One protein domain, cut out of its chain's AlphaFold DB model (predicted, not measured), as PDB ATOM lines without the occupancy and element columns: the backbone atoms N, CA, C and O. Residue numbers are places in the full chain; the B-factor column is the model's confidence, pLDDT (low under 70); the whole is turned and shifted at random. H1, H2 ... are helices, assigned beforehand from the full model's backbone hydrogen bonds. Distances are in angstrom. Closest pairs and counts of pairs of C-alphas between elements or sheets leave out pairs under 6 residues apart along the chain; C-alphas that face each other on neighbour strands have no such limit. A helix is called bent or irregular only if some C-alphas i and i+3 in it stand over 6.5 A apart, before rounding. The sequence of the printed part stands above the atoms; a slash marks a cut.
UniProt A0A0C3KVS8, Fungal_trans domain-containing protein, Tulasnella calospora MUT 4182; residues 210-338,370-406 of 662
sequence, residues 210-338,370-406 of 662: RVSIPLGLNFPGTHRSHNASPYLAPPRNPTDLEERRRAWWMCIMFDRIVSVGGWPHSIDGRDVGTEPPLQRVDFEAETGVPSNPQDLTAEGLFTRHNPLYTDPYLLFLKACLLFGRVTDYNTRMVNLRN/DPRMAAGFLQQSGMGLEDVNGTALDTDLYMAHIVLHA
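What this domain is: This is residues 210 to 338 and 370 to 406 of the 662 residues of the protein "Fungal_trans domain-containing protein" of Tulasnella calospora MUT 4182 (UniProt A0A0C3KVS8). Two long helices, H1 and H3, cross where the later part of H1 meets a stretch within H3, and the shorter H5 lies beside the first part of H3. Short H2 sits near the beginning of H1, H4 is near H5, and long loops make up much of the rest; the tip of the loop between H4 and H5, residues 388 to 393, sticks out. The printed part has 166 residues with five named helices in the order H1 to H5 and no named strand; the class is all helix, though under half of the residues, 77, are in named elements. The whole is compact, with a radius of gyration of the C-alphas of 16.6 A and spans of 46 by 45 by 28 A.

How they stand to each other: Residues 210 to 237 hold no named element and lead to H1, residues 238 to 261. H2, residues 280 to 285, is close to H1 but not clearly touching it, the closest C-alphas being those of Thr 239 and Phe 283, 7.0 A apart. H3, residues 312 to 337, touches H1, with residues 317 to 327 of H3 and 249 to 260 of H1 alone; their closest C-alphas, of Arg 256 and Gly 324, are 5.1 A apart. H1 and H3 run the same way at a steep tilt of 39 degrees. H4, residues 372 to 380, and H5, residues 395 to 406, form a helical hairpin: they only just touch, with 3 pairs of C-alphas within 8 A, the closest being Ala 374 and Leu 404 at 6.3 A, and run opposite ways at a shallow tilt of 26 degrees. Residues 312 to 323 of H3 touch H5, the closest C-alphas being those of Phe 316 and Ala 400, 4.0 A apart, at a shallow tilt of 23 degrees, the same way. The packing of these touching pairs is mostly aligned, only just, with 2 of 3 at a shallow tilt. H1 is apart from H4 and H5. In H2 and H4 every O i to N i+4 pair is within hydrogen-bond range; the counts are 18 of 20 in H1, 20 of 22 in H3 and 7 of 8 in H5.

Where its parts are: H1 begins at C-alpha 238, (-28.293, 20.567, 37.536), and is 37.0 A long; it is irregular, with C-alphas 258 and 261 7.4 A apart. H2 is 8.5 A long. H3 begins at C-alpha 312, (-17.403, 30.276, 22.182), and is 36.2 A long; it is neither bent nor irregular, but only just: C-alphas 333 and 336 are 6.1 A apart. H4 is 12.3 A long, and H5, 16.2 A, ends at C-alpha 406, (-4.095, 23.452, 12.670).

The domain as a whole: The C-alphas farthest apart, of Asn 338 and Asn 389, are 51.7 A apart. Residues 339 to 369 are not printed, and C-alphas 338 and 370 are 21.3 A apart across this cut. The links H1 to H2, H2 to H3 and H4 to H5 are long. The mean pLDDT of the printed part is 77.1; 47 residues are under 70, among them residues 370 to 395, and H4 has a mean of 39.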
ATOM      1  N   ARG A 210      -8.130   8.280  32.168       91.94
ATOM      2  CA  ARG A 210      -8.304   7.002  32.879       91.94
ATOM      3  C   ARG A 210      -9.079   7.131  34.189       91.94
ATOM      4  O   ARG A 210      -9.862   6.235  34.497       91.94
ATOM      5  N   VAL A 211      -8.897   8.219  34.937       92.44
ATOM      6  CA  VAL A 211      -9.602   8.463  36.211       92.44
ATOM      7  C   VAL A 211     -11.059   8.879  35.999       92.44
ATOM      8  O   VAL A 211     -11.922   8.531  36.802       92.44
ATOM      9  N   SER A 212     -11.373   9.575  34.906       93.94
ATOM     10  CA  SER A 212     -12.742  10.042  34.634       93.94
ATOM     11  C   SER A 212     -13.739   8.923  34.289       93.94
ATOM     12  O   SER A 212     -14.928   9.049  34.586       93.94
ATOM     13  N   ILE A 213     -13.277   7.795  33.738       92.31
ATOM     14  CA  ILE A 213     -14.125   6.642  33.377       92.31
ATOM     15  C   ILE A 213     -14.790   5.962  34.594       92.31
ATOM     16  O   ILE A 213     -16.014   5.815  34.586       92.31
ATOM     17  N   PRO A 214     -14.069   5.526  35.651       89.56
ATOM     18  CA  PRO A 214     -14.693   4.873  36.808       89.56
ATOM     19  C   PRO A 214     -15.663   5.787  37.574       89.56
ATOM     20  O   PRO A 214     -16.585   5.295  38.227       89.56
ATOM     21  N   LEU A 215     -15.519   7.108  37.442       92.31
ATOM     22  CA  LEU A 215     -16.469   8.096  37.963       92.31
ATOM     23  C   LEU A 215     -17.793   8.145  37.176       92.31
ATOM     24  O   LEU A 215     -18.740   8.789  37.615       92.31
ATOM     25  N   GLY A 216     -17.886   7.459  36.033       93.00
ATOM     26  CA  GLY A 216     -19.079   7.435  35.184       93.00
ATOM     27  C   GLY A 216     -19.280   8.712  34.368       93.00
ATOM     28  O   GLY A 216     -20.364   8.916  33.825       93.00
ATOM     29  N   LEU A 217     -18.247   9.552  34.257       95.00
ATOM     30  CA  LEU A 217     -18.333  10.854  33.593       95.00
ATOM     31  C   LEU A 217     -18.522  10.758  32.074       95.00
ATOM     32  O   LEU A 217     -18.888  11.753  31.458       95.00
ATOM     33  N   ASN A 218     -18.297   9.576  31.493       94.44
ATOM     34  CA  ASN A 218     -18.446   9.285  30.068       94.44
ATOM     35  C   ASN A 218     -19.867   8.836  29.658       94.44
ATOM     36  O   ASN A 218     -20.084   8.501  28.492       94.44
ATOM     37  N   PHE A 219     -20.815   8.780  30.601       92.94
ATOM     38  CA  PHE A 219     -22.206   8.386  30.356       92.94
ATOM     39  C   PHE A 219     -23.132   9.609  30.210       92.94
ATOM     40  O   PHE A 219     -22.870  10.643  30.834       92.94
ATOM     41  N   PRO A 220     -24.245   9.487  29.454       91.94
ATOM     42  CA  PRO A 220     -25.313  10.485  29.448       91.94
ATOM     43  C   PRO A 220     -25.788  10.800  30.870       91.94
ATOM     44  O   PRO A 220     -25.878   9.903  31.713       91.94
ATOM     45  N   GLY A 221     -26.057  12.071  31.161       90.25
ATOM     46  CA  GLY A 221     -26.397  12.512  32.518       90.25
ATOM     47  C   GLY A 221     -25.259  12.379  33.548       90.25
ATOM     48  O   GLY A 221     -25.539  12.424  34.745       90.25
ATOM     49  N   THR A 222     -24.009  12.185  33.087       82.44
ATOM     50  CA  THR A 222     -22.727  12.114  33.837       82.44
ATOM     51  C   THR A 222     -22.675  11.134  35.006       82.44
ATOM     52  O   THR A 222     -21.844  11.238  35.914       82.44
ATOM     53  N   HIS A 223     -23.549  10.135  34.971       87.62
ATOM     54  CA  HIS A 223     -23.528   9.027  35.901       87.62
ATOM     55  C   HIS A 223     -24.014   7.756  35.216       87.62
ATOM     56  O   HIS A 223     -24.890   7.764  34.353       87.62
ATOM     57  N   ARG A 224     -23.457   6.620  35.631       83.69
ATOM     58  CA  ARG A 224     -23.856   5.318  35.107       83.69
ATOM     59  C   ARG A 224     -25.189   4.884  35.734       83.69
ATOM     60  O   ARG A 224     -25.228   4.518  36.901       83.69
ATOM     61  N   SER A 225     -26.267   4.861  34.944       72.69
ATOM     62  CA  SER A 225     -27.612   4.485  35.425       72.69
ATOM     63  C   SER A 225     -27.766   3.000  35.791       72.69
ATOM     64  O   SER A 225     -28.592   2.667  36.637       72.69
ATOM     65  N   HIS A 226     -27.014   2.097  35.153       67.12
ATOM     66  CA  HIS A 226     -27.061   0.656  35.423       67.12
ATOM     67  C   HIS A 226     -25.790   0.225  36.158       67.12
ATOM     68  O   HIS A 226     -24.705   0.307  35.589       67.12
ATOM     69  N   ASN A 227     -25.929  -0.259  37.397       64.81
ATOM     70  CA  ASN A 227     -24.838  -0.524  38.349       64.81
ATOM     71  C   ASN A 227     -24.129   0.771  38.779       64.81
ATOM     72  O   ASN A 227     -23.194   1.221  38.111       64.81
ATOM     73  N   ALA A 228     -24.602   1.357  39.886       63.12
ATOM     74  CA  ALA A 228     -24.099   2.616  40.435       63.12
ATOM     75  C   ALA A 228     -22.563   2.634  40.484       63.12
ATOM     76  O   ALA A 228     -21.940   1.656  40.909       63.12
ATOM     77  N   SER A 229     -21.954   3.743  40.045       69.94
ATOM     78  CA  SER A 229     -20.510   3.930  40.213       69.94
ATOM     79  C   SER A 229     -20.168   3.843  41.706       69.94
ATOM     80  O   SER A 229     -20.789   4.551  42.501       69.94
ATOM     81  N   PRO A 230     -19.180   3.023  42.109       74.06
ATOM     82  CA  PRO A 230     -18.772   2.942  43.509       74.06
ATOM     83  C   PRO A 230     -18.046   4.210  43.984       74.06
ATOM     84  O   PRO A 230     -17.810   4.358  45.179       74.06
ATOM     85  N   TYR A 231     -17.686   5.116  43.068       83.81
ATOM     86  CA  TYR A 231     -16.836   6.272  43.353       83.81
ATOM     87  C   TYR A 231     -17.579   7.608  43.341       83.81
ATOM     88  O   TYR A 231     -17.098   8.570  43.937       83.81
ATOM     89  N   LEU A 232     -18.724   7.692  42.659       88.38
ATOM     90  CA  LEU A 232     -19.477   8.936  42.543       88.38
ATOM     91  C   LEU A 232     -20.980   8.660  42.564       88.38
ATOM     92  O   LEU A 232     -21.496   7.932  41.719       88.38
ATOM     93  N   ALA A 233     -21.687   9.272  43.515       89.62
ATOM     94  CA  ALA A 233     -23.148   9.234  43.576       89.62
ATOM     95  C   ALA A 233     -23.769   9.934  42.350       89.62
ATOM     96  O   ALA A 233     -23.086  10.738  41.707       89.62
ATOM     97  N   PRO A 234     -25.050   9.686  42.019       90.62
ATOM     98  CA  PRO A 234     -25.762  10.472  41.014       90.62
ATOM     99  C   PRO A 234     -25.642  11.993  41.262       90.62
ATOM    100  O   PRO A 234     -25.473  12.398  42.417       90.62
ATOM    101  N   PRO A 235     -25.707  12.839  40.215       93.19
ATOM    102  CA  PRO A 235     -25.623  14.288  40.371       93.19
ATOM    103  C   PRO A 235     -26.691  14.823  41.330       93.19
ATOM    104  O   PRO A 235     -27.856  14.433  41.255       93.19
ATOM    105  N   ARG A 236     -26.292  15.719  42.239       92.19
ATOM    106  CA  ARG A 236     -27.165  16.282  43.287       92.19
ATOM    107  C   ARG A 236     -28.202  17.250  42.724       92.19
ATOM    108  O   ARG A 236     -29.314  17.333  43.236       92.19
ATOM    109  N   ASN A 237     -27.804  18.030  41.725       93.00
ATOM    110  CA  ASN A 237     -28.586  19.097  41.113       93.00
ATOM    111  C   ASN A 237     -28.051  19.385  39.688       93.00
ATOM    112  O   ASN A 237     -27.018  18.826  39.304       93.00
ATOM    113  N   PRO A 238     -28.742  20.219  38.886       93.12
ATOM    114  CA  PRO A 238     -28.293  20.567  37.536       93.12
ATOM    115  C   PRO A 238     -26.892  21.197  37.482       93.12
ATOM    116  O   PRO A 238     -26.149  20.920  36.543       93.12
ATOM    117  N   THR A 239     -26.506  21.976  38.496       94.38
ATOM    118  CA  THR A 239     -25.177  22.599  38.595       94.38
ATOM    119  C   THR A 239     -24.069  21.548  38.749       94.38
ATOM    120  O   THR A 239     -23.110  21.565  37.985       94.38
ATOM    121  N   ASP A 240     -24.231  20.570  39.649       94.75
ATOM    122  CA  ASP A 240     -23.307  19.434  39.841       94.75
ATOM    123  C   ASP A 240     -23.224  18.560  38.574       94.75
ATOM    124  O   ASP A 240     -22.147  18.132  38.160       94.75
ATOM    125  N   LEU A 241     -24.356  18.336  37.895       95.44
ATOM    126  CA  LEU A 241     -24.381  17.656  36.593       95.44
ATOM    127  C   LEU A 241     -23.525  18.402  35.554       95.44
ATOM    128  O   LEU A 241     -22.721  17.776  34.857       95.44
ATOM    129  N   GLU A 242     -23.680  19.719  35.453       96.19
ATOM    130  CA  GLU A 242     -22.944  20.545  34.496       96.19
ATOM    131  C   GLU A 242     -21.449  20.667  34.852       96.19
ATOM    132  O   GLU A 242     -20.609  20.591  33.955       96.19
ATOM    133  N   GLU A 243     -21.080  20.737  36.136       95.88
ATOM    134  CA  GLU A 243     -19.678  20.680  36.588       95.88
ATOM    135  C   GLU A 243     -19.003  19.365  36.179       95.88
ATOM    136  O   GLU A 243     -17.913  19.362  35.600       95.88
ATOM    137  N   ARG A 244     -19.675  18.229  36.395       96.75
ATOM    138  CA  ARG A 244     -19.194  16.907  35.960       96.75
ATOM    139  C   ARG A 244     -19.044  16.818  34.447       96.75
ATOM    140  O   ARG A 244     -18.057  16.264  33.957       96.75
ATOM    141  N   ARG A 245     -20.001  17.383  33.704       96.69
ATOM    142  CA  ARG A 245     -19.985  17.439  32.237       96.69
ATOM    143  C   ARG A 245     -18.796  18.260  31.741       96.69
ATOM    144  O   ARG A 245     -18.072  17.821  30.851       96.69
ATOM    145  N   ARG A 246     -18.545  19.420  32.344       96.81
ATOM    146  CA  ARG A 246     -17.411  20.289  32.002       96.81
ATOM    147  C   ARG A 246     -16.074  19.659  32.368       96.81
ATOM    148  O   ARG A 246     -15.152  19.721  31.561       96.81
ATOM    149  N   ALA A 247     -15.975  18.992  33.517       97.44
ATOM    150  CA  ALA A 247     -14.781  18.240  33.901       97.44
ATOM    151  C   ALA A 247     -14.465  17.127  32.887       97.44
ATOM    152  O   ALA A 247     -13.333  17.025  32.418       97.44
ATOM    153  N   TRP A 248     -15.476  16.348  32.486       97.31
ATOM    154  CA  TRP A 248     -15.348  15.333  31.438       97.31
ATOM    155  C   TRP A 248     -14.820  15.911  30.125       97.31
ATOM    156  O   TRP A 248     -13.802  15.454  29.598       97.31
ATOM    157  N   TRP A 249     -15.492  16.937  29.600       96.88
ATOM    158  CA  TRP A 249     -15.115  17.525  28.319       96.88
ATOM    159  C   TRP A 249     -13.766  18.230  28.372       96.88
ATOM    160  O   TRP A 249     -13.050  18.210  27.376       96.88
ATOM    161  N   MET A 250     -13.372  18.775  29.522       95.50
ATOM    162  CA  MET A 250     -12.033  19.319  29.724       95.50
ATOM    163  C   MET A 250     -10.958  18.225  29.645       95.50
ATOM    164  O   MET A 250      -9.934  18.446  29.003       95.50
ATOM    165  N   CYS A 251     -11.195  17.035  30.211       96.19
ATOM    166  CA  CYS A 251     -10.289  15.889  30.059       96.19
ATOM    167  C   CYS A 251     -10.149  15.463  28.590       96.19
ATOM    168  O   CYS A 251      -9.031  15.274  28.113       96.19
ATOM    169  N   ILE A 252     -11.269  15.337  27.866       95.56
ATOM    170  CA  ILE A 252     -11.260  14.960  26.443       95.56
ATOM    171  C   ILE A 252     -10.553  16.023  25.602       95.56
ATOM    172  O   ILE A 252      -9.677  15.691  24.810       95.56
ATOM    173  N   MET A 253     -10.903  17.295  25.789       92.19
ATOM    174  CA  MET A 253     -10.304  18.415  25.066       92.19
ATOM    175  C   MET A 253      -8.792  18.478  25.292       92.19
ATOM    176  O   MET A 253      -8.048  18.623  24.326       92.19
ATOM    177  N   PHE A 254      -8.335  18.303  26.535       91.31
ATOM    178  CA  PHE A 254      -6.910  18.282  26.856       91.31
ATOM    179  C   PHE A 254      -6.185  17.126  26.154       91.31
ATOM    180  O   PHE A 254      -5.182  17.372  25.495       91.31
ATOM    181  N   ASP A 255      -6.724  15.900  26.199       91.88
ATOM    182  CA  ASP A 255      -6.169  14.727  25.496       91.88
ATOM    183  C   ASP A 255      -6.060  14.967  23.977       91.88
ATOM    184  O   ASP A 255      -5.014  14.702  23.390       91.88
ATOM    185  N   ARG A 256      -7.078  15.571  23.339       88.19
ATOM    186  CA  ARG A 256      -7.018  15.915  21.900       88.19
ATOM    187  C   ARG A 256      -5.943  16.948  21.572       88.19
ATOM    188  O   ARG A 256      -5.305  16.847  20.530       88.19
ATOM    189  N   ILE A 257      -5.753  17.939  22.442       81.88
ATOM    190  CA  ILE A 257      -4.759  19.002  22.247       81.88
ATOM    191  C   ILE A 257      -3.333  18.461  22.382       81.88
ATOM    192  O   ILE A 257      -2.452  18.910  21.659       81.88
ATOM    193  N   VAL A 258      -3.081  17.506  23.280       80.75
ATOM    194  CA  VAL A 258      -1.711  17.028  23.543       80.75
ATOM    195  C   VAL A 258      -1.298  15.827  22.681       80.75
ATOM    196  O   VAL A 258      -0.114  15.518  22.595       80.75
ATOM    197  N   SER A 259      -2.244  15.172  22.000       77.75
ATOM    198  CA  SER A 259      -1.999  14.034  21.091       77.75
ATOM    199  C   SER A 259      -1.472  14.416  19.698       77.75
ATOM    200  O   SER A 259      -1.303  13.548  18.839       77.75
ATOM    201  N   VAL A 260      -1.177  15.694  19.445       66.69
ATOM    202  CA  VAL A 260      -0.735  16.201  18.127       66.69
ATOM    203  C   VAL A 260       0.538  15.535  17.617       66.69
ATOM    204  O   VAL A 260       0.698  15.386  16.408       66.69
ATOM    205  N   GLY A 261       1.395  15.037  18.516       62.28
ATOM    206  CA  GLY A 261       2.642  14.327  18.199       62.28
ATOM    207  C   GLY A 261       2.482  12.979  17.476       62.28
ATOM    208  O   GLY A 261       3.421  12.187  17.436       62.28
ATOM    209  N   GLY A 262       1.302  12.681  16.925       66.12
ATOM    210  CA  GLY A 262       1.002  11.423  16.246       66.12
ATOM    211  C   GLY A 262       0.687  10.280  17.208       66.12
ATOM    212  O   GLY A 262       0.707   9.117  16.797       66.12
ATOM    213  N   TRP A 263       0.380  10.586  18.467       77.31
ATOM    214  CA  TRP A 263       0.050   9.597  19.487       77.31
ATOM    215  C   TRP A 263      -1.460   9.354  19.535       77.31
ATOM    216  O   TRP A 263      -2.235  10.305  19.439       77.31
ATOM    217  N   PRO A 264      -1.907   8.095  19.685       81.56
ATOM    218  CA  PRO A 264      -3.330   7.800  19.758       81.56
ATOM    219  C   PRO A 264      -3.950   8.426  21.010       81.56
ATOM    220  O   PRO A 264      -3.334   8.444  22.077       81.56
ATOM    221  N   HIS A 265      -5.187   8.893  20.879       90.00
ATOM    222  CA  HIS A 265      -5.976   9.359  22.015       90.00
ATOM    223  C   HIS A 265      -6.258   8.237  23.013       90.00
ATOM    224  O   HIS A 265      -6.444   7.077  22.634       90.00
ATOM    225  N   SER A 266      -6.389   8.603  24.288       89.75
ATOM    226  CA  SER A 266      -6.637   7.646  25.373       89.75
ATOM    227  C   SER A 266      -8.053   7.054  25.344       89.75
ATOM    228  O   SER A 266      -8.281   5.950  25.839       89.75
ATOM    229  N   ILE A 267      -9.016   7.797  24.784       91.44
ATOM    230  CA  ILE A 267     -10.438   7.428  24.709       91.44
ATOM    231  C   ILE A 267     -10.918   7.587  23.269       91.44
ATOM    232  O   ILE A 267     -10.794   8.671  22.695       91.44
ATOM    233  N   ASP A 268     -11.497   6.530  22.699       89.62
ATOM    234  CA  ASP A 268     -12.099   6.559  21.365       89.62
ATOM    235  C   ASP A 268     -13.430   7.332  21.398       89.62
ATOM    236  O   ASP A 268     -14.161   7.296  22.384       89.62
ATOM    237  N   GLY A 269     -13.779   8.026  20.311       87.12
ATOM    238  CA  GLY A 269     -15.031   8.791  20.240       87.12
ATOM    239  C   GLY A 269     -16.292   7.942  20.442       87.12
ATOM    240  O   GLY A 269     -17.322   8.477  20.835       87.12
ATOM    241  N   ARG A 270     -16.214   6.625  20.215       89.19
ATOM    242  CA  ARG A 270     -17.309   5.675  20.478       89.19
ATOM    243  C   ARG A 270     -17.598   5.471  21.967       89.19
ATOM    244  O   ARG A 270     -18.707   5.071  22.303       89.19
ATOM    245  N   ASP A 271     -16.636   5.764  22.837       91.31
ATOM    246  CA  ASP A 271     -16.756   5.581  24.289       91.31
ATOM    247  C   ASP A 271     -17.241   6.856  25.009       91.31
ATOM    248  O   ASP A 271     -17.276   6.914  26.244       91.31
ATOM    249  N   VAL A 272     -17.622   7.884  24.241       93.75
ATOM    250  CA  VAL A 272     -18.088   9.185  24.728       93.75
ATOM    251  C   VAL A 272     -19.607   9.280  24.563       93.75
ATOM    252  O   VAL A 272     -20.103   9.573  23.476       93.75
ATOM    253  N   GLY A 273     -20.347   9.040  25.648       93.38
ATOM    254  CA  GLY A 273     -21.810   9.172  25.686       93.38
ATOM    255  C   GLY A 273     -22.316  10.481  26.302       93.38
ATOM    256  O   GLY A 273     -23.503  10.771  26.225       93.38
ATOM    257  N   THR A 274     -21.445  11.260  26.936       95.00
ATOM    258  CA  THR A 274     -21.806  12.499  27.641       95.00
ATOM    259  C   THR A 274     -22.271  13.586  26.676       95.00
ATOM    260  O   THR A 274     -21.646  13.795  25.636       95.00
ATOM    261  N   GLU A 275     -23.326  14.324  27.029       94.44
ATOM    262  CA  GLU A 275     -23.823  15.428  26.200       94.44
ATOM    263  C   GLU A 275     -22.845  16.617  26.226       94.44
ATOM    264  O   GLU A 275     -22.187  16.830  27.250       94.44
ATOM    265  N   PRO A 276     -22.734  17.427  25.154       95.06
ATOM    266  CA  PRO A 276     -21.928  18.643  25.146       95.06
ATOM    267  C   PRO A 276     -22.365  19.644  26.232       95.06
ATOM    268  O   PRO A 276     -23.545  19.670  26.592       95.06
ATOM    269  N   PRO A 277     -21.434  20.472  26.747       94.25
ATOM    270  CA  PRO A 277     -21.724  21.451  27.793       94.25
ATOM    271  C   PRO A 277     -22.792  22.463  27.358       94.25
ATOM    272  O   PRO A 277     -22.980  22.716  26.164       94.25
ATOM    273  N   LEU A 278     -23.480  23.036  28.346       91.62
ATOM    274  CA  LEU A 278     -24.375  24.177  28.155       91.62
ATOM    275  C   LEU A 278     -23.563  25.460  27.928       91.62
ATOM    276  O   LEU A 278     -22.342  25.483  28.119       91.62
ATOM    277  N   GLN A 279     -24.235  26.552  27.558       86.88
ATOM    278  CA  GLN A 279     -23.576  27.854  27.478       86.88
ATOM    279  C   GLN A 279     -23.053  28.263  28.858       86.88
ATOM    280  O   GLN A 279     -23.687  28.009  29.883       86.88
ATOM    281  N   ARG A 280     -21.893  28.922  28.905       84.88
ATOM    282  CA  ARG A 280     -21.324  29.440  30.157       84.88
ATOM    283  C   ARG A 280     -22.297  30.366  30.886       84.88
ATOM    284  O   ARG A 280     -22.389  30.274  32.104       84.88
ATOM    285  N   VAL A 281     -23.004  31.235  30.162       84.75
ATOM    286  CA  VAL A 281     -23.971  32.165  30.767       84.75
ATOM    287  C   VAL A 281     -25.090  31.414  31.488       84.75
ATOM    288  O   VAL A 281     -25.439  31.780  32.604       84.75
ATOM    289  N   ASP A 282     -25.580  30.322  30.902       88.12
ATOM    290  CA  ASP A 282     -26.623  29.501  31.512       88.12
ATOM    291  C   ASP A 282     -26.115  28.696  32.700       88.12
ATOM    292  O   ASP A 282     -26.820  28.517  33.692       88.12
ATOM    293  N   PHE A 283     -24.872  28.223  32.600       90.19
ATOM    294  CA  PHE A 283     -24.204  27.556  33.700       90.19
ATOM    295  C   PHE A 283     -24.038  28.495  34.895       90.19
ATOM    296  O   PHE A 283     -24.428  28.104  35.983       90.19
ATOM    297  N   GLU A 284     -23.534  29.721  34.696       87.12
ATOM    298  CA  GLU A 284     -23.330  30.704  35.774       87.12
ATOM    299  C   GLU A 284     -24.634  31.281  36.345       87.12
ATOM    300  O   GLU A 284     -24.679  31.656  37.517       87.12
ATOM    301  N   ALA A 285     -25.685  31.387  35.527       87.50
ATOM    302  CA  ALA A 285     -26.979  31.924  35.943       87.50
ATOM    303  C   ALA A 285     -27.951  30.856  36.478       87.50
ATOM    304  O   ALA A 285     -29.033  31.209  36.945       87.50
ATOM    305  N   GLU A 286     -27.595  29.571  36.389       88.94
ATOM    306  CA  GLU A 286     -28.443  28.431  36.755       88.94
ATOM    307  C   GLU A 286     -29.832  28.456  36.070       88.94
ATOM    308  O   GLU A 286     -30.849  28.093  36.666       88.94
ATOM    309  N   THR A 287     -29.903  28.855  34.792       78.06
ATOM    310  CA  THR A 287     -31.154  29.134  34.039       78.06
ATOM    311  C   THR A 287     -32.047  27.917  33.746       78.06
ATOM    312  O   THR A 287     -33.061  28.042  33.060       78.06
ATOM    313  N   GLY A 288     -31.742  26.734  34.285       80.69
ATOM    314  CA  GLY A 288     -32.596  25.546  34.158       80.69
ATOM    315  C   GLY A 288     -32.747  25.033  32.720       80.69
ATOM    316  O   GLY A 288     -33.743  24.383  32.398       80.69
ATOM    317  N   VAL A 289     -31.777  25.331  31.850       87.50
ATOM    318  CA  VAL A 289     -31.769  24.892  30.449       87.50
ATOM    319  C   VAL A 289     -31.659  23.359  30.383       87.50
ATOM    320  O   VAL A 289     -30.816  22.772  31.069       87.50
ATOM    321  N   PRO A 290     -32.499  22.672  29.583       90.31
ATOM    322  CA  PRO A 290     -32.418  21.220  29.440       90.31
ATOM    323  C   PRO A 290     -31.102  20.802  28.773       90.31
ATOM    324  O   PRO A 290     -30.558  21.560  27.977       90.31
ATOM    325  N   SER A 291     -30.618  19.584  29.042       91.25
ATOM    326  CA  SER A 291     -29.379  19.051  28.447       91.25
ATOM    327  C   SER A 291     -29.332  19.214  26.922       91.25
ATOM    328  O   SER A 291     -30.350  19.078  26.239       91.25
ATOM    329  N   ASN A 292     -28.132  19.467  26.393       91.62
ATOM    330  CA  ASN A 292     -27.908  19.617  24.959       91.62
ATOM    331  C   ASN A 292     -28.349  18.343  24.206       91.62
ATOM    332  O   ASN A 292     -27.870  17.258  24.537       91.62
ATOM    333  N   PRO A 293     -29.243  18.445  23.204       89.56
ATOM    334  CA  PRO A 293     -29.761  17.283  22.487       89.56
ATOM    335  C   PRO A 293     -28.778  16.704  21.458       89.56
ATOM    336  O   PRO A 293     -29.049  15.642  20.901       89.56
ATOM    337  N   GLN A 294     -27.682  17.401  21.139       88.75
ATOM    338  CA  GLN A 294     -26.649  16.878  20.243       88.75
ATOM    339  C   GLN A 294     -25.736  15.905  20.994       88.75
ATOM    340  O   GLN A 294     -25.363  16.159  22.132       88.75
ATOM    341  N   ASP A 295     -25.293  14.844  20.328       88.94
ATOM    342  CA  ASP A 295     -24.215  13.965  20.785       88.94
ATOM    343  C   ASP A 295     -23.115  13.860  19.710       88.94
ATOM    344  O   ASP A 295     -23.168  14.531  18.673       88.94
ATOM    345  N   LEU A 296     -22.091  13.026  19.931       87.69
ATOM    346  CA  LEU A 296     -21.013  12.845  18.947       87.69
ATOM    347  C   LEU A 296     -21.449  12.159  17.640       87.69
ATOM    348  O   LEU A 296     -20.696  12.191  16.657       87.69
ATOM    349  N   THR A 297     -22.628  11.537  17.628       86.50
ATOM    350  CA  THR A 297     -23.217  10.849  16.473       86.50
ATOM    351  C   THR A 297     -24.158  11.745  15.668       86.50
ATOM    352  O   THR A 297     -24.460  11.423  14.519       86.50
ATOM    353  N   ALA A 298     -24.572  12.884  16.233       85.00
ATOM    354  CA  ALA A 298     -25.496  13.820  15.614       85.00
ATOM    355  C   ALA A 298     -25.018  14.294  14.231       85.00
ATOM    356  O   ALA A 298     -23.898  14.789  14.051       85.00
ATOM    357  N   GLU A 299     -25.913  14.197  13.245       80.62
ATOM    358  CA  GLU A 299     -25.666  14.720  11.906       80.62
ATOM    359  C   GLU A 299     -25.497  16.245  11.961       80.62
ATOM    360  O   GLU A 299     -26.330  16.976  12.502       80.62
ATOM    361  N   GLY A 300     -24.395  16.739  11.399       76.44
ATOM    362  CA  GLY A 300     -24.085  18.164  11.408       76.44
ATOM    363  C   GLY A 300     -23.579  18.704  12.749       76.44
ATOM    364  O   GLY A 300     -23.622  19.911  12.949       76.44
ATOM    365  N   LEU A 301     -23.045  17.869  13.654       82.81
ATOM    366  CA  LEU A 301     -22.407  18.325  14.904       82.81
ATOM    367  C   LEU A 301     -21.430  19.506  14.702       82.81
ATOM    368  O   LEU A 301     -21.417  20.436  15.512       82.81
ATOM    369  N   PHE A 302     -20.644  19.467  13.620       81.50
ATOM    370  CA  PHE A 302     -19.653  20.487  13.240       81.50
ATOM    371  C   PHE A 302     -20.170  21.513  12.216       81.50
ATOM    372  O   PHE A 302     -19.419  22.369  11.782       81.50
ATOM    373  N   THR A 303     -21.412  21.405  11.751       74.94
ATOM    374  CA  THR A 303     -21.941  22.256  10.664       74.94
ATOM    375  C   THR A 303     -23.359  22.748  10.932       74.94
ATOM    376  O   THR A 303     -24.056  23.203  10.024       74.94
ATOM    377  N   ARG A 304     -23.849  22.587  12.159       73.44
ATOM    378  CA  ARG A 304     -25.123  23.112  12.643       73.44
ATOM    379  C   ARG A 304     -24.965  23.424  14.125       73.44
ATOM    380  O   ARG A 304     -24.911  22.528  14.974       73.44
ATOM    381  N   HIS A 305     -24.891  24.715  14.418       79.12
ATOM    382  CA  HIS A 305     -24.728  25.250  15.762       79.12
ATOM    383  C   HIS A 305     -26.069  25.792  16.249       79.12
ATOM    384  O   HIS A 305     -26.583  26.759  15.694       79.12
ATOM    385  N   ASN A 306     -26.671  25.141  17.248       79.12
ATOM    386  CA  ASN A 306     -27.916  25.625  17.839       79.12
ATOM    387  C   ASN A 306     -27.607  26.853  18.720       79.12
ATOM    388  O   ASN A 306     -26.869  26.683  19.697       79.12
ATOM    389  N   PRO A 307     -28.163  28.046  18.432       77.06
ATOM    390  CA  PRO A 307     -27.882  29.259  19.201       77.06
ATOM    391  C   PRO A 307     -28.266  29.176  20.682       77.06
ATOM    392  O   PRO A 307     -27.711  29.922  21.473       77.06
ATOM    393  N   LEU A 308     -29.174  28.269  21.069       80.31
ATOM    394  CA  LEU A 308     -29.551  28.054  22.474       80.31
ATOM    395  C   LEU A 308     -28.450  27.361  23.292       80.31
ATOM    396  O   LEU A 308     -28.415  27.477  24.506       80.31
ATOM    397  N   TYR A 309     -27.572  26.602  22.637       83.88
ATOM    398  CA  TYR A 309     -26.559  25.781  23.307       83.88
ATOM    399  C   TYR A 309     -25.132  26.182  22.964       83.88
ATOM    400  O   TYR A 309     -24.189  25.716  23.596       83.88
ATOM    401  N   THR A 310     -24.955  26.983  21.919       83.50
ATOM    402  CA  THR A 310     -23.633  27.285  21.381       83.50
ATOM    403  C   THR A 310     -23.099  28.540  22.026       83.50
ATOM    404  O   THR A 310     -23.734  29.578  21.945       83.50
ATOM    405  N   ASP A 311     -21.927  28.443  22.629       79.38
ATOM    406  CA  ASP A 311     -21.104  29.570  23.036       79.38
ATOM    407  C   ASP A 311     -19.679  29.382  22.470       79.38
ATOM    408  O   ASP A 311     -19.366  28.331  21.888       79.38
ATOM    409  N   PRO A 312     -18.797  30.384  22.607       79.94
ATOM    410  CA  PRO A 312     -17.403  30.276  22.182       79.94
ATOM    411  C   PRO A 312     -16.675  29.037  22.723       79.94
ATOM    412  O   PRO A 312     -15.911  28.400  21.997       79.94
ATOM    413  N   TYR A 313     -16.958  28.634  23.964       83.44
ATOM    414  CA  TYR A 313     -16.370  27.441  24.573       83.44
ATOM    415  C   TYR A 313     -16.799  26.148  23.869       83.44
ATOM    416  O   TYR A 313     -15.954  25.303  23.566       83.44
ATOM    417  N   LEU A 314     -18.090  25.989  23.567       87.94
ATOM    418  CA  LEU A 314     -18.586  24.830  22.832       87.94
ATOM    419  C   LEU A 314     -18.021  24.790  21.406       87.94
ATOM    420  O   LEU A 314     -17.712  23.706  20.904       87.94
ATOM    421  N   LEU A 315     -17.859  25.942  20.750       83.38
ATOM    422  CA  LEU A 315     -17.200  26.015  19.442       83.38
ATOM    423  C   LEU A 315     -15.744  25.555  19.524       83.38
ATOM    424  O   LEU A 315     -15.328  24.727  18.713       83.38
ATOM    425  N   PHE A 316     -14.997  26.012  20.529       84.94
ATOM    426  CA  PHE A 316     -13.625  25.571  20.757       84.94
ATOM    427  C   PHE A 316     -13.542  24.062  21.028       84.94
ATOM    428  O   PHE A 316     -12.743  23.359  20.409       84.94
ATOM    429  N   LEU A 317     -14.435  23.521  21.860       91.38
ATOM    430  CA  LEU A 317     -14.524  22.081  22.096       91.38
ATOM    431  C   LEU A 317     -14.786  21.305  20.795       91.38
ATOM    432  O   LEU A 317     -14.109  20.315  20.512       91.38
ATOM    433  N   LYS A 318     -15.750  21.751  19.979       89.38
ATOM    434  CA  LYS A 318     -16.053  21.130  18.680       89.38
ATOM    435  C   LYS A 318     -14.855  21.208  17.726       89.38
ATOM    436  O   LYS A 318     -14.571  20.222  17.047       89.38
ATOM    437  N   ALA A 319     -14.119  22.318  17.719       82.12
ATOM    438  CA  ALA A 319     -12.879  22.459  16.963       82.12
ATOM    439  C   ALA A 319     -11.820  21.431  17.407       82.12
ATOM    440  O   ALA A 319     -11.281  20.708  16.570       82.12
ATOM    441  N   CYS A 320     -11.589  21.273  18.717       89.56
ATOM    442  CA  CYS A 320     -10.676  20.259  19.262       89.56
ATOM    443  C   CYS A 320     -11.108  18.822  18.935       89.56
ATOM    444  O   CYS A 320     -10.266  17.964  18.679       89.56
ATOM    445  N   LEU A 321     -12.413  18.538  18.909       90.81
ATOM    446  CA  LEU A 321     -12.928  17.223  18.519       90.81
ATOM    447  C   LEU A 321     -12.699  16.932  17.035       90.81
ATOM    448  O   LEU A 321     -12.313  15.815  16.685       90.81
ATOM    449  N   LEU A 322     -12.925  17.919  16.163       84.00
ATOM    450  CA  LEU A 322     -12.628  17.796  14.737       84.00
ATOM    451  C   LEU A 322     -11.128  17.584  14.513       84.00
ATOM    452  O   LEU A 322     -10.735  16.704  13.750       84.00
ATOM    453  N   PHE A 323     -10.300  18.335  15.235       82.56
ATOM    454  CA  PHE A 323      -8.855  18.186  15.210       82.56
ATOM    455  C   PHE A 323      -8.396  16.797  15.668       82.56
ATOM    456  O   PHE A 323      -7.609  16.153  14.979       82.56
ATOM    457  N   GLY A 324      -8.986  16.269  16.743       85.44
ATOM    458  CA  GLY A 324      -8.768  14.892  17.180       85.44
ATOM    459  C   GLY A 324      -9.103  13.855  16.098       85.44
ATOM    460  O   GLY A 324      -8.389  12.876  15.916       85.44
ATOM    461  N   ARG A 325     -10.157  14.065  15.299       85.31
ATOM    462  CA  ARG A 325     -10.460  13.150  14.178       85.31
ATOM    463  C   ARG A 325      -9.364  13.156  13.112       85.31
ATOM    464  O   ARG A 325      -9.103  12.112  12.516       85.31
ATOM    465  N   VAL A 326      -8.731  14.304  12.876       77.50
ATOM    466  CA  VAL A 326      -7.600  14.425  11.949       77.50
ATOM    467  C   VAL A 326      -6.367  13.703  12.486       77.50
ATOM    468  O   VAL A 326      -5.756  12.920  11.757       77.50
ATOM    469  N   THR A 327      -6.002  13.924  13.750       81.38
ATOM    470  CA  THR A 327      -4.826  13.273  14.349       81.38
ATOM    471  C   THR A 327      -5.014  11.757  14.430       81.38
ATOM    472  O   THR A 327      -4.118  11.019  14.026       81.38
ATOM    473  N   ASP A 328      -6.205  11.272  14.804       82.25
ATOM    474  CA  ASP A 328      -6.532   9.839  14.774       82.25
ATOM    475  C   ASP A 328      -6.403   9.242  13.368       82.25
ATOM    476  O   ASP A 328      -5.860   8.145  13.209       82.25
ATOM    477  N   TYR A 329      -6.901   9.945  12.344       79.00
ATOM    478  CA  TYR A 329      -6.783   9.500  10.957       79.00
ATOM    479  C   TYR A 329      -5.312   9.359  10.551       79.00
ATOM    480  O   TYR A 329      -4.914   8.298  10.070       79.00
ATOM    481  N   ASN A 330      -4.489  10.374  10.815       73.44
ATOM    482  CA  ASN A 330      -3.067  10.344  10.484       73.44
ATOM    483  C   ASN A 330      -2.318   9.244  11.240       73.44
ATOM    484  O   ASN A 330      -1.627   8.433  10.625       73.44
ATOM    485  N   THR A 331      -2.492   9.149  12.558       78.75
ATOM    486  CA  THR A 331      -1.837   8.115  13.364       78.75
ATOM    487  C   THR A 331      -2.225   6.717  12.890       78.75
ATOM    488  O   THR A 331      -1.360   5.865  12.684       78.75
ATOM    489  N   ARG A 332      -3.517   6.459  12.666       78.12
ATOM    490  CA  ARG A 332      -3.992   5.116  12.307       78.12
ATOM    491  C   ARG A 332      -3.677   4.752  10.859       78.12
ATOM    492  O   ARG A 332      -3.261   3.623  10.611       78.12
ATOM    493  N   MET A 333      -3.895   5.658   9.911       67.94
ATOM    494  CA  MET A 333      -3.766   5.352   8.481       67.94
ATOM    495  C   MET A 333      -2.344   5.530   7.977       67.94
ATOM    496  O   MET A 333      -1.843   4.669   7.262       67.94
ATOM    497  N   VAL A 334      -1.678   6.612   8.366       62.28
ATOM    498  CA  VAL A 334      -0.345   6.925   7.854       62.28
ATOM    499  C   VAL A 334       0.714   6.213   8.687       62.28
ATOM    500  O   VAL A 334       1.474   5.415   8.146       62.28
ATOM    501  N   ASN A 335       0.724   6.429  10.003       65.44
ATOM    502  CA  ASN A 335       1.838   5.965  10.834       65.44
ATOM    503  C   ASN A 335       1.760   4.468  11.151       65.44
ATOM    504  O   ASN A 335       2.773   3.784  11.123       65.44
ATOM    505  N   LEU A 336       0.573   3.938  11.464       67.12
ATOM    506  CA  LEU A 336       0.447   2.539  11.892       67.12
ATOM    507  C   LEU A 336       0.213   1.563  10.732       67.12
ATOM    508  O   LEU A 336       0.734   0.450  10.756       67.12
ATOM    509  N   ARG A 337      -0.592   1.942   9.732       65.56
ATOM    510  CA  ARG A 337      -0.980   1.042   8.627       65.56
ATOM    511  C   ARG A 337      -0.058   1.126   7.414       65.56
ATOM    512  O   ARG A 337       0.192   0.092   6.802       65.56
ATOM    513  N   ASN A 338       0.450   2.317   7.098       57.09
ATOM    514  CA  ASN A 338       1.294   2.556   5.924       57.09
ATOM    515  C   ASN A 338       2.790   2.679   6.257       57.09
ATOM    516  O   ASN A 338       3.583   2.928   5.348       57.09
ATOM    517  N   ASP A 370     -15.706  14.800   5.310       38.56
ATOM    518  CA  ASP A 370     -15.368  15.646   4.168       38.56
ATOM    519  C   ASP A 370     -14.396  16.745   4.661       38.56
ATOM    520  O   ASP A 370     -14.729  17.418   5.640       38.56
ATOM    521  N   PRO A 371     -13.211  16.979   4.062       38.38
ATOM    522  CA  PRO A 371     -12.387  18.156   4.370       38.38
ATOM    523  C   PRO A 371     -13.147  19.489   4.200       38.38
ATOM    524  O   PRO A 371     -12.789  20.487   4.827       38.38
ATOM    525  N   ARG A 372     -14.270  19.509   3.463       37.72
ATOM    526  CA  ARG A 372     -15.226  20.632   3.444       37.72
ATOM    527  C   ARG A 372     -15.928  20.877   4.784       37.72
ATOM    528  O   ARG A 372     -16.514  21.938   4.951       37.72
ATOM    529  N   MET A 373     -15.884  19.952   5.746       39.56
ATOM    530  CA  MET A 373     -16.461  20.158   7.081       39.56
ATOM    531  C   MET A 373     -15.722  21.242   7.866       39.56
ATOM    532  O   MET A 373     -16.378  22.022   8.547       39.56
ATOM    533  N   ALA A 374     -14.392  21.336   7.741       39.62
ATOM    534  CA  ALA A 374     -13.630  22.421   8.361       39.62
ATOM    535  C   ALA A 374     -13.988  23.773   7.717       39.62
ATOM    536  O   ALA A 374     -14.285  24.737   8.418       39.62
ATOM    537  N   ALA A 375     -14.074  23.823   6.383       38.62
ATOM    538  CA  ALA A 375     -14.498  25.022   5.659       38.62
ATOM    539  C   ALA A 375     -15.951  25.435   5.985       38.62
ATOM    540  O   ALA A 375     -16.234  26.614   6.183       38.62
ATOM    541  N   GLY A 376     -16.869  24.469   6.096       36.59
ATOM    542  CA  GLY A 376     -18.266  24.704   6.468       36.59
ATOM    543  C   GLY A 376     -18.442  25.171   7.916       36.59
ATOM    544  O   GLY A 376     -19.288  26.024   8.173       36.59
ATOM    545  N   PHE A 377     -17.621  24.666   8.845       43.09
ATOM    546  CA  PHE A 377     -17.579  25.140  10.232       43.09
ATOM    547  C   PHE A 377     -17.124  26.606  10.287       43.09
ATOM    548  O   PHE A 377     -17.794  27.424  10.916       43.09
ATOM    549  N   LEU A 378     -16.050  26.978   9.575       42.75
ATOM    550  CA  LEU A 378     -15.570  28.370   9.504       42.75
ATOM    551  C   LEU A 378     -16.643  29.319   8.951       42.75
ATOM    552  O   LEU A 378     -16.885  30.378   9.524       42.75
ATOM    553  N   GLN A 379     -17.351  28.911   7.892       37.84
ATOM    554  CA  GLN A 379     -18.392  29.728   7.258       37.84
ATOM    555  C   GLN A 379     -19.608  29.988   8.170       37.84
ATOM    556  O   GLN A 379     -20.311  30.979   7.991       37.84
ATOM    557  N   GLN A 380     -19.862  29.117   9.149       36.31
ATOM    558  CA  GLN A 380     -20.989  29.234  10.083       36.31
ATOM    559  C   GLN A 380     -20.611  29.757  11.472       36.31
ATOM    560  O   GLN A 380     -21.496  30.142  12.235       36.31
ATOM    561  N   SER A 381     -19.318  29.797  11.796       39.22
ATOM    562  CA  SER A 381     -18.797  30.306  13.073       39.22
ATOM    563  C   SER A 381     -18.999  31.819  13.244       39.22
ATOM    564  O   SER A 381     -18.888  32.330  14.354       39.22
ATOM    565  N   GLY A 382     -19.361  32.536  12.172       37.56
ATOM    566  CA  GLY A 382     -19.694  33.967  12.182       37.56
ATOM    567  C   GLY A 382     -21.056  34.329  12.797       37.56
ATOM    568  O   GLY A 382     -21.521  35.450  12.614       37.56
ATOM    569  N   MET A 383     -21.723  33.407  13.496       33.75
ATOM    570  CA  MET A 383     -23.056  33.614  14.071       33.75
ATOM    571  C   MET A 383     -23.013  33.781  15.596       33.75
ATOM    572  O   MET A 383     -23.010  32.811  16.346       33.75
ATOM    573  N   GLY A 384     -23.101  35.030  16.041       38.00
ATOM    574  CA  GLY A 384     -24.128  35.443  17.000       38.00
ATOM    575  C   GLY A 384     -23.946  35.093  18.472       38.00
ATOM    576  O   GLY A 384     -24.852  34.467  18.998       38.00
ATOM    577  N   LEU A 385     -22.889  35.539  19.164       34.00
ATOM    578  CA  LEU A 385     -22.925  35.761  20.616       34.00
ATOM    579  C   LEU A 385     -22.168  37.014  21.058       34.00
ATOM    580  O   LEU A 385     -21.191  37.464  20.461       34.00
ATOM    581  N   GLU A 386     -22.688  37.585  22.128       30.39
ATOM    582  CA  GLU A 386     -22.451  38.926  22.601       30.39
ATOM    583  C   GLU A 386     -21.844  38.808  24.047       30.39
ATOM    584  O   GLU A 386     -22.569  38.380  24.936       30.39
ATOM    585  N   ASP A 387     -20.630  39.332  24.381       32.75
ATOM    586  CA  ASP A 387     -20.242  39.856  25.747       32.75
ATOM    587  C   ASP A 387     -20.161  41.421  25.968       32.75
ATOM    588  O   ASP A 387     -19.656  42.172  25.129       32.75
ATOM    589  N   VAL A 388     -20.692  41.916  27.097       36.78
ATOM    590  CA  VAL A 388     -21.301  43.247  27.366       36.78
ATOM    591  C   VAL A 388     -20.370  44.468  27.244       36.78
ATOM    592  O   VAL A 388     -20.874  45.580  27.123       36.78
ATOM    593  N   ASN A 389     -19.042  44.321  27.165       35.47
ATOM    594  CA  ASN A 389     -18.122  45.472  27.284       35.47
ATOM    595  C   ASN A 389     -17.082  45.658  26.158       35.47
ATOM    596  O   ASN A 389     -16.213  46.522  26.275       35.47
ATOM    597  N   GLY A 390     -17.160  44.905  25.053       36.53
ATOM    598  CA  GLY A 390     -16.557  45.265  23.752       36.53
ATOM    599  C   GLY A 390     -15.045  45.565  23.678       36.53
ATOM    600  O   GLY A 390     -14.616  46.127  22.670       36.53
ATOM    601  N   THR A 391     -14.254  45.216  24.699       39.53
ATOM    602  CA  THR A 391     -12.827  45.587  24.838       39.53
ATOM    603  C   THR A 391     -11.890  44.411  25.157       39.53
ATOM    604  O   THR A 391     -10.679  44.609  25.204       39.53
ATOM    605  N   ALA A 392     -12.406  43.188  25.334       48.41
ATOM    606  CA  ALA A 392     -11.612  41.998  25.654       48.41
ATOM    607  C   ALA A 392     -11.657  40.961  24.516       48.41
ATOM    608  O   ALA A 392     -12.723  40.664  23.985       48.41
ATOM    609  N   LEU A 393     -10.493  40.410  24.153       54.72
ATOM    610  CA  LEU A 393     -10.359  39.301  23.204       54.72
ATOM    611  C   LEU A 393     -11.039  38.044  23.770       54.72
ATOM    612  O   LEU A 393     -10.588  37.513  24.790       54.72
ATOM    613  N   ASP A 394     -12.074  37.534  23.094       63.53
ATOM    614  CA  ASP A 394     -12.638  36.223  23.423       63.53
ATOM    615  C   ASP A 394     -11.635  35.133  23.040       63.53
ATOM    616  O   ASP A 394     -11.402  34.835  21.865       63.53
ATOM    617  N   THR A 395     -11.006  34.569  24.066       67.31
ATOM    618  CA  THR A 395      -9.944  33.587  23.886       67.31
ATOM    619  C   THR A 395     -10.491  32.325  23.228       67.31
ATOM    620  O   THR A 395      -9.885  31.876  22.264       67.31
ATOM    621  N   ASP A 396     -11.649  31.797  23.644       71.75
ATOM    622  CA  ASP A 396     -12.191  30.542  23.094       71.75
ATOM    623  C   ASP A 396     -12.567  30.677  21.634       71.75
ATOM    624  O   ASP A 396     -12.221  29.815  20.826       71.75
ATOM    625  N   LEU A 397     -13.262  31.768  21.295       70.56
ATOM    626  CA  LEU A 397     -13.670  32.013  19.923       70.56
ATOM    627  C   LEU A 397     -12.437  32.137  19.037       70.56
ATOM    628  O   LEU A 397     -12.408  31.567  17.945       70.56
ATOM    629  N   TYR A 398     -11.395  32.815  19.527       63.88
ATOM    630  CA  TYR A 398     -10.123  32.898  18.830       63.88
ATOM    631  C   TYR A 398      -9.555  31.506  18.507       63.88
ATOM    632  O   TYR A 398      -9.241  31.270  17.341       63.88
ATOM    633  N   MET A 399      -9.514  30.531  19.431       68.31
ATOM    634  CA  MET A 399      -9.029  29.194  19.024       68.31
ATOM    635  C   MET A 399     -10.010  28.216  18.453       68.31
ATOM    636  O   MET A 399      -9.549  27.275  17.811       68.31
ATOM    637  N   ALA A 400     -11.310  28.443  18.553       71.12
ATOM    638  CA  ALA A 400     -12.211  27.746  17.655       71.12
ATOM    639  C   ALA A 400     -11.737  27.932  16.196       71.12
ATOM    640  O   ALA A 400     -11.675  26.960  15.451       71.12
ATOM    641  N   HIS A 401     -11.265  29.130  15.829       63.62
ATOM    642  CA  HIS A 401     -10.711  29.395  14.497       63.62
ATOM    643  C   HIS A 401      -9.300  28.811  14.307       63.62
ATOM    644  O   HIS A 401      -9.071  28.062  13.358       63.62
ATOM    645  N   ILE A 402      -8.356  29.087  15.217       65.25
ATOM    646  CA  ILE A 402      -6.957  28.632  15.065       65.25
ATOM    647  C   ILE A 402      -6.845  27.104  14.969       65.25
ATOM    648  O   ILE A 402      -6.100  26.587  14.134       65.25
ATOM    649  N   VAL A 403      -7.597  26.361  15.787       68.19
ATOM    650  CA  VAL A 403      -7.536  24.890  15.794       68.19
ATOM    651  C   VAL A 403      -8.010  24.291  14.475       68.19
ATOM    652  O   VAL A 403      -7.514  23.242  14.068       68.19
ATOM    653  N   LEU A 404      -8.911  24.958  13.757       65.94
ATOM    654  CA  LEU A 404      -9.354  24.489  12.448       65.94
ATOM    655  C   LEU A 404      -8.270  24.615  11.373       65.94
ATOM    656  O   LEU A 404      -8.127  23.715  10.537       65.94
ATOM    657  N   HIS A 405      -7.467  25.678  11.416       59.69
ATOM    658  CA  HIS A 405      -6.291  25.787  10.551       59.69
ATOM    659  C   HIS A 405      -5.246  24.730  10.915       59.69
ATOM    660  O   HIS A 405      -4.744  24.049  10.022       59.69
ATOM    661  N   ALA A 406      -4.988  24.516  12.210       64.50
ATOM    662  CA  ALA A 406      -4.095  23.452  12.670       64.50
ATOM    663  C   ALA A 406      -4.556  22.074  12.163       64.50
ATOM    664  O   ALA A 406      -3.771  21.344  11.564       64.50
TER     665      ALA A 406